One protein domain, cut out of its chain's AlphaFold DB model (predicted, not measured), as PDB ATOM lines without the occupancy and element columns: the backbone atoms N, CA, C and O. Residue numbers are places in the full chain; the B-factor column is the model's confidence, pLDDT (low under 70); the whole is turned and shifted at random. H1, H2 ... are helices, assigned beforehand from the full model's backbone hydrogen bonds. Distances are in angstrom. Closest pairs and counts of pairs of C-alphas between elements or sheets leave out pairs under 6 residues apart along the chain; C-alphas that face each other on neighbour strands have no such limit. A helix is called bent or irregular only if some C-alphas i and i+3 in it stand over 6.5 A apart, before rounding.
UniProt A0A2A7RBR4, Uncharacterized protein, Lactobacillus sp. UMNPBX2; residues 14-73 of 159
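This is residues 14 to 73 of the 159 residues of an uncharacterized protein of Lactobacillus sp. UMNPBX2 (UniProt A0A2A7RBR4). Three helices make a loose, open bracket: H2 is its long back, H1 crosses the first end of H2, and H3 is near its last end. H1 and H3 stay apart. The 60 printed residues hold three named helices, H1, H2, H3 in chain order, and no named strand: all helix. The whole is loose, with a radius of gyration of the C-alphas of 13.6 A and spans of 36 by 27 by 21 A.

Start with H1, residues 14 to 27: its residues 19 to 23 alone touch residues 39 to 42 of H2, residues 39 to 56. Their closest C-alphas, Glu 23 and Val 42, are 6.5 A apart; their lines are about perpendicular at 89 degrees. H3, residues 63 to 72, is close to but not clearly touching H2, about perpendicular at 80 degrees; the closest C-alphas, Phe 54 and Arg 66, are 7.4 A apart. Every O i to N i+4 pair is within hydrogen-bond range in H1 and H3, and 13 of 14 in H2.

Find C-alpha 14 at (55.723, 17.903, -22.600); H1 runs 20.4 A from there. H2 runs 24.2 A and is only just irregular: C-alphas 53 and 56 are 6.7 A apart. H3 runs 14.2 A to C-alpha 72 at (45.778, 19.743, -46.453).

The printed part has no cut. The H1 to H2 link is long, and its residues 28 to 34 stand free. pLDDT is under 70 at residues 33 to 34, 57 to 61 and 72 to 73.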
ATOM      1  N   GLY A  14      56.291  17.257 -21.412       85.88
ATOM      2  CA  GLY A  14      55.723  17.903 -22.600       85.88
ATOM      3  C   GLY A  14      54.412  17.256 -23.056       85.88
ATOM      4  O   GLY A  14      53.427  17.957 -23.274       85.88
ATOM      5  N   MET A  15      54.366  15.921 -23.119       83.25
ATOM      6  CA  MET A  15      53.146  15.181 -23.472       83.25
ATOM      7  C   MET A  15      52.040  15.353 -22.427       83.25
ATOM      8  O   MET A  15      50.870  15.446 -22.781       83.25
ATOM      9  N   LYS A  16      52.396  15.463 -21.143       85.38
ATOM     10  CA  LYS A  16      51.432  15.750 -20.072       85.38
ATOM     11  C   LYS A  16      50.723  17.091 -20.289       85.38
ATOM     12  O   LYS A  16      49.508  17.164 -20.127       85.38
ATOM     13  N   ASN A  17      51.461  18.125 -20.692       87.06
ATOM     14  CA  ASN A  17      50.878  19.432 -20.999       87.06
ATOM     15  C   ASN A  17      49.993  19.376 -22.249       87.06
ATOM     16  O   ASN A  17      48.908  19.948 -22.254       87.06
ATOM     17  N   GLN A  18      50.419  18.648 -23.285       86.94
ATOM     18  CA  GLN A  18      49.605  18.434 -24.487       86.94
ATOM     19  C   GLN A  18      48.289  17.715 -24.167       86.94
ATOM     20  O   GLN A  18      47.245  18.131 -24.656       86.94
ATOM     21  N   LEU A  19      48.316  16.690 -23.310       85.62
ATOM     22  CA  LEU A  19      47.109  15.979 -22.879       85.62
ATOM     23  C   LEU A  19      46.135  16.888 -22.123       85.62
ATOM     24  O   LEU A  19      44.944  16.825 -22.402       85.62
ATOM     25  N   ASN A  20      46.625  17.760 -21.235       86.88
ATOM     26  CA  ASN A  20      45.764  18.728 -20.544       86.88
ATOM     27  C   ASN A  20      45.087  19.695 -21.536       86.88
ATOM     28  O   ASN A  20      43.903  19.978 -21.414       86.88
ATOM     29  N   LEU A  21      45.816  20.181 -22.548       87.50
ATOM     30  CA  LEU A  21      45.241  21.069 -23.567       87.50
ATOM     31  C   LEU A  21      44.182  20.362 -24.425       87.50
ATOM     32  O   LEU A  21      43.198  20.980 -24.829       87.50
ATOM     33  N   ILE A  22      44.385  19.074 -24.716       86.62
ATOM     34  CA  ILE A  22      43.408  18.255 -25.445       86.62
ATOM     35  C   ILE A  22      42.158  18.028 -24.586       86.62
ATOM     36  O   ILE A  22      41.052  18.143 -25.102       86.62
ATOM     37  N   GLU A  23      42.328  17.750 -23.293       85.38
ATOM     38  CA  GLU A  23      41.236  17.614 -22.320       85.38
ATOM     39  C   GLU A  23      40.365  18.882 -22.309       85.38
ATOM     40  O   GLU A  23      39.180  18.810 -22.631       85.38
ATOM     41  N   GLU A  24      40.970  20.060 -22.119       86.25
ATOM     42  CA  GLU A  24      40.259  21.349 -22.156       86.25
ATOM     43  C   GLU A  24      39.577  21.639 -23.504       86.25
ATOM     44  O   GLU A  24      38.550  22.320 -23.563       86.25
ATOM     45  N   TYR A  25      40.169  21.194 -24.616       86.75
ATOM     46  CA  TYR A  25      39.581  21.368 -25.944       86.75
ATOM     47  C   TYR A  25      38.343  20.491 -26.135       86.75
ATOM     48  O   TYR A  25      37.350  20.961 -26.695       86.75
ATOM     49  N   LEU A  26      38.411  19.233 -25.690       84.12
ATOM     50  CA  LEU A  26      37.326  18.267 -25.817       84.12
ATOM     51  C   LEU A  26      36.154  18.618 -24.894       84.12
ATOM     52  O   LEU A  26      35.010  18.496 -25.325       84.12
ATOM     53  N   GLU A  27      36.415  19.134 -23.687       82.44
ATOM     54  CA  GLU A  27      35.364  19.569 -22.750       82.44
ATOM     55  C   GLU A  27      34.499  20.698 -23.321       82.44
ATOM     56  O   GLU A  27      33.308  20.796 -23.037       82.44
ATOM     57  N   LYS A  28      35.084  21.548 -24.172       83.00
ATOM     58  CA  LYS A  28      34.377  22.655 -24.829       83.00
ATOM     59  C   LYS A  28      33.501  22.202 -25.999       83.00
ATOM     60  O   LYS A  28      32.737  23.015 -26.523       83.00
ATOM     61  N   GLN A  29      33.613  20.952 -26.452       81.06
ATOM     62  CA  GLN A  29      32.835  20.461 -27.588       81.06
ATOM     63  C   GLN A  29      31.439  20.023 -27.147       81.06
ATOM     64  O   GLN A  29      31.280  19.176 -26.271       81.06
ATOM     65  N   ALA A  30      30.414  20.517 -27.844       71.62
ATOM     66  CA  ALA A  30      29.019  20.155 -27.583       71.62
ATOM     67  C   ALA A  30      28.749  18.640 -27.700       71.62
ATOM     68  O   ALA A  30      27.829  18.126 -27.067       71.62
ATOM     69  N   TYR A  31      29.568  17.926 -28.480       75.00
ATOM     70  CA  TYR A  31      29.455  16.488 -28.726       75.00
ATOM     71  C   TYR A  31      29.648  15.627 -27.463       75.00
ATOM     72  O   TYR A  31      29.028  14.577 -27.349       75.00
ATOM     73  N   PHE A  32      30.455  16.077 -26.496       72.69
ATOM     74  CA  PHE A  32      30.803  15.302 -25.294       72.69
ATOM     75  C   PHE A  32      30.094  15.789 -24.020       72.69
ATOM     76  O   PHE A  32      30.475  15.419 -22.917       72.69
ATOM     77  N   THR A  33      29.037  16.594 -24.153       64.25
ATOM     78  CA  THR A  33      28.332  17.253 -23.031       64.25
ATOM     79  C   THR A  33      27.773  16.311 -21.959       64.25
ATOM     80  O   THR A  33      27.569  16.745 -20.828       64.25
ATOM     81  N   ASN A  34      27.568  15.031 -22.280       66.38
ATOM     82  CA  ASN A  34      27.049  14.025 -21.350       66.38
ATOM     83  C   ASN A  34      28.125  13.069 -20.795       66.38
ATOM     84  O   ASN A  34      27.790  12.191 -20.001       66.38
ATOM     85  N   GLU A  35      29.397  13.206 -21.188       70.75
ATOM     86  CA  GLU A  35      30.489  12.342 -20.721       70.75
ATOM     87  C   GLU A  35      31.497  13.124 -19.870       70.75
ATOM     88  O   GLU A  35      31.922  14.221 -20.225       70.75
ATOM     89  N   SER A  36      31.947  12.539 -18.752       74.81
ATOM     90  CA  SER A  36      33.089  13.091 -18.018       74.81
ATOM     91  C   SER A  36      34.369  12.831 -18.815       74.81
ATOM     92  O   SER A  36      34.830  11.686 -18.905       74.81
ATOM     93  N   ILE A  37      34.954  13.882 -19.378       79.56
ATOM     94  CA  ILE A  37      36.215  13.784 -20.108       79.56
ATOM     95  C   ILE A  37      37.339  13.725 -19.083       79.56
ATOM     96  O   ILE A  37      37.711  14.716 -18.478       79.56
ATOM     97  N   ASN A  38      37.852  12.522 -18.857       81.88
ATOM     98  CA  ASN A  38      39.045  12.301 -18.055       81.88
ATOM     99  C   ASN A  38      40.214  11.883 -18.956       81.88
ATOM    100  O   ASN A  38      40.033  11.458 -20.098       81.88
ATOM    101  N   LYS A  39      41.437  11.936 -18.425       81.56
ATOM    102  CA  LYS A  39      42.659  11.589 -19.176       81.56
ATOM    103  C   LYS A  39      42.636  10.196 -19.795       81.56
ATOM    104  O   LYS A  39      43.159  10.010 -20.888       81.56
ATOM    105  N   SER A  40      42.015   9.226 -19.126       82.25
ATOM    106  CA  SER A  40      41.846   7.882 -19.681       82.25
ATOM    107  C   SER A  40      40.951   7.906 -20.921       82.25
ATOM    108  O   SER A  40      41.314   7.325 -21.938       82.25
ATOM    109  N   ARG A  41      39.830   8.635 -20.875       82.50
ATOM    110  CA  ARG A  41      38.909   8.802 -22.002       82.50
ATOM    111  C   ARG A  41      39.564   9.540 -23.163       82.50
ATOM    112  O   ARG A  41      39.399   9.112 -24.298       82.50
ATOM    113  N   VAL A  42      40.358  10.575 -22.886       85.50
ATOM    114  CA  VAL A  42      41.155  11.274 -23.910       85.50
ATOM    115  C   VAL A  42      42.078  10.297 -24.639       85.50
ATOM    116  O   VAL A  42      42.143  10.312 -25.865       85.50
ATOM    117  N   ILE A  43      42.757   9.409 -23.909       85.50
ATOM    118  CA  ILE A  43      43.632   8.392 -24.507       85.50
ATOM    119  C   ILE A  43      42.826   7.398 -25.350       85.50
ATOM    120  O   ILE A  43      43.244   7.083 -26.462       85.50
ATOM    121  N   THR A  44      41.665   6.946 -24.872       85.31
ATOM    122  CA  THR A  44      40.772   6.078 -25.656       85.31
ATOM    123  C   THR A  44      40.346   6.746 -26.961       85.31
ATOM    124  O   THR A  44      40.497   6.146 -28.020       85.31
ATOM    125  N   ILE A  45      39.907   8.007 -26.906       86.62
ATOM    126  CA  ILE A  45      39.513   8.785 -28.089       86.62
ATOM    127  C   ILE A  45      40.690   8.918 -29.059       86.62
ATOM    128  O   ILE A  45      40.521   8.744 -30.260       86.62
ATOM    129  N   LEU A  46      41.901   9.190 -28.563       87.56
ATOM    130  CA  LEU A  46      43.091   9.273 -29.414       87.56
ATOM    131  C   LEU A  46      43.370   7.956 -30.146       87.56
ATOM    132  O   LEU A  46      43.743   7.988 -31.316       87.56
ATOM    133  N   VAL A  47      43.184   6.814 -29.479       86.31
ATOM    134  CA  VAL A  47      43.365   5.489 -30.090       86.31
ATOM    135  C   VAL A  47      42.278   5.208 -31.126       86.31
ATOM    136  O   VAL A  47      42.613   4.809 -32.239       86.31
ATOM    137  N   GLU A  48      41.010   5.453 -30.792       86.38
ATOM    138  CA  GLU A  48      39.866   5.264 -31.696       86.38
ATOM    139  C   GLU A  48      40.015   6.121 -32.960       86.38
ATOM    140  O   GLU A  48      39.995   5.601 -34.075       86.38
ATOM    141  N   VAL A  49      40.286   7.418 -32.794       86.94
ATOM    142  CA  VAL A  49      40.459   8.361 -33.908       86.94
ATOM    143  C   VAL A  49      41.682   8.007 -34.753       86.94
ATOM    144  O   VAL A  49      41.643   8.097 -35.981       86.94
ATOM    145  N   PHE A  50      42.789   7.594 -34.129       85.81
ATOM    146  CA  PHE A  50      43.966   7.162 -34.878       85.81
ATOM    147  C   PHE A  50      43.671   5.906 -35.703       85.81
ATOM    148  O   PHE A  50      44.044   5.838 -36.876       85.81
ATOM    149  N   TYR A  51      42.986   4.931 -35.107       85.06
ATOM    150  CA  TYR A  51      42.594   3.704 -35.785       85.06
ATOM    151  C   TYR A  51      41.682   3.997 -36.980       85.06
ATOM    152  O   TYR A  51      41.977   3.566 -38.095       85.06
ATOM    153  N   GLU A  52      40.643   4.808 -36.794       82.88
ATOM    154  CA  GLU A  52      39.701   5.156 -37.856       82.88
ATOM    155  C   GLU A  52      40.389   5.909 -39.012       82.88
ATOM    156  O   GLU A  52      40.198   5.594 -40.191       82.88
ATOM    157  N   LEU A  53      41.243   6.893 -38.707       78.88
ATOM    158  CA  LEU A  53      41.849   7.763 -39.723       78.88
ATOM    159  C   LEU A  53      42.994   7.119 -40.511       78.88
ATOM    160  O   LEU A  53      43.225   7.504 -41.669       78.88
ATOM    161  N   PHE A  54      43.729   6.196 -39.886       79.19
ATOM    162  CA  PHE A  54      44.965   5.639 -40.440       79.19
ATOM    163  C   PHE A  54      44.928   4.131 -40.683       79.19
ATOM    164  O   PHE A  54      45.674   3.667 -41.540       79.19
ATOM    165  N   VAL A  55      44.105   3.362 -39.967       78.94
ATOM    166  CA  VAL A  55      44.102   1.893 -40.058       78.94
ATOM    167  C   VAL A  55      42.869   1.391 -40.800       78.94
ATOM    168  O   VAL A  55      43.009   0.686 -41.797       78.94
ATOM    169  N   GLU A  56      41.676   1.784 -40.361       77.00
ATOM    170  CA  GLU A  56      40.412   1.297 -40.923       77.00
ATOM    171  C   GLU A  56      40.152   1.857 -42.324       77.00
ATOM    172  O   GLU A  56      39.937   1.107 -43.276       77.00
ATOM    173  N   ASN A  57      40.250   3.178 -42.480       65.88
ATOM    174  CA  ASN A  57      39.901   3.832 -43.738       65.88
ATOM    175  C   ASN A  57      40.990   3.751 -44.819       65.88
ATOM    176  O   ASN A  57      40.716   4.100 -45.971       65.88
ATOM    177  N   ASN A  58      42.238   3.367 -44.497       61.50
ATOM    178  CA  ASN A  58      43.300   3.340 -45.510       61.50
ATOM    179  C   ASN A  58      44.572   2.552 -45.123       61.50
ATOM    180  O   ASN A  58      45.588   3.121 -44.740       61.50
ATOM    181  N   SER A  59      44.568   1.234 -45.331       58.28
ATOM    182  CA  SER A  59      45.717   0.359 -45.024       58.28
ATOM    183  C   SER A  59      46.933   0.500 -45.970       58.28
ATOM    184  O   SER A  59      47.983  -0.083 -45.692       58.28
ATOM    185  N   ARG A  60      46.829   1.217 -47.102       64.44
ATOM    186  CA  ARG A  60      47.836   1.146 -48.189       64.44
ATOM    187  C   ARG A  60      48.752   2.362 -48.332       64.44
ATOM    188  O   ARG A  60      49.762   2.264 -49.026       64.44
ATOM    189  N   THR A  61      48.432   3.503 -47.723       68.88
ATOM    190  CA  THR A  61      49.236   4.727 -47.857       68.88
ATOM    191  C   THR A  61      50.250   4.861 -46.722       68.88
ATOM    192  O   THR A  61      50.000   4.491 -45.579       68.88
ATOM    193  N   GLN A  62      51.436   5.395 -47.028       77.56
ATOM    194  CA  GLN A  62      52.440   5.674 -45.999       77.56
ATOM    195  C   GLN A  62      51.932   6.756 -45.036       77.56
ATOM    196  O   GLN A  62      51.363   7.761 -45.471       77.56
ATOM    197  N   PHE A  63      52.215   6.587 -43.741       76.25
ATOM    198  CA  PHE A  63      51.762   7.472 -42.659       76.25
ATOM    199  C   PHE A  63      51.963   8.967 -42.957       76.25
ATOM    200  O   PHE A  63      51.048   9.769 -42.784       76.25
ATOM    201  N   GLN A  64      53.141   9.342 -43.467       74.25
ATOM    202  CA  GLN A  64      53.468  10.736 -43.788       74.25
ATOM    203  C   GLN A  64      52.568  11.318 -44.884       74.25
ATOM    204  O   GLN A  64      52.142  12.469 -44.790       74.25
ATOM    205  N   ASN A  65      52.232  10.525 -45.902       75.62
ATOM    206  CA  ASN A  65      51.373  10.971 -46.998       75.62
ATOM    207  C   ASN A  65      49.949  11.203 -46.497       75.62
ATOM    208  O   ASN A  65      49.375  12.257 -46.764       75.62
ATOM    209  N   ARG A  66      49.431  10.286 -45.674       75.75
ATOM    210  CA  ARG A  66      48.104  10.423 -45.069       75.75
ATOM    211  C   ARG A  66      48.021  11.609 -44.112       75.75
ATOM    212  O   ARG A  66      47.065  12.378 -44.155       75.75
ATOM    213  N   LEU A  67      49.045  11.811 -43.287       78.25
ATOM    214  CA  LEU A  67      49.121  12.968 -42.399       78.25
ATOM    215  C   LEU A  67      49.147  14.282 -43.194       78.25
ATOM    216  O   LEU A  67      48.509  15.258 -42.805       78.25
ATOM    217  N   ASN A  68      49.863  14.308 -44.319       76.62
ATOM    218  CA  ASN A  68      49.916  15.470 -45.197       76.62
ATOM    219  C   ASN A  68      48.587  15.722 -45.918       76.62
ATOM    220  O   ASN A  68      48.226  16.881 -46.094       76.62
ATOM    221  N   GLU A  69      47.848  14.683 -46.307       73.25
ATOM    222  CA  GLU A  69      46.476  14.815 -46.810       73.25
ATOM    223  C   GLU A  69      45.559  15.419 -45.748       73.25
ATOM    224  O   GLU A  69      44.939  16.447 -46.001       73.25
ATOM    225  N   LEU A  70      45.538  14.854 -44.538       73.56
ATOM    226  CA  LEU A  70      44.700  15.340 -43.437       73.56
ATOM    227  C   LEU A  70      45.021  16.796 -43.066       73.56
ATOM    228  O   LEU A  70      44.116  17.587 -42.830       73.56
ATOM    229  N   LYS A  71      46.302  17.185 -43.091       72.62
ATOM    230  CA  LYS A  71      46.729  18.583 -42.895       72.62
ATOM    231  C   LYS A  71      46.331  19.513 -44.045       72.62
ATOM    232  O   LYS A  71      46.246  20.726 -43.842       72.62
ATOM    233  N   LYS A  72      46.154  18.979 -45.256       68.38
ATOM    234  CA  LYS A  72      45.778  19.743 -46.453       68.38
ATOM    235  C   LYS A  72      44.275  19.943 -46.588       68.38
ATOM    236  O   LYS A  72      43.911  20.908 -47.251       68.38
ATOM    237  N   ILE A  73      43.440  19.114 -45.949       60.06
ATOM    238  CA  ILE A  73      41.984  19.303 -45.898       60.06
ATOM    239  C   ILE A  73      41.698  20.618 -45.163       60.06
ATOM    240  O   ILE A  73      41.591  20.684 -43.940       60.06
TER     241      ILE A  73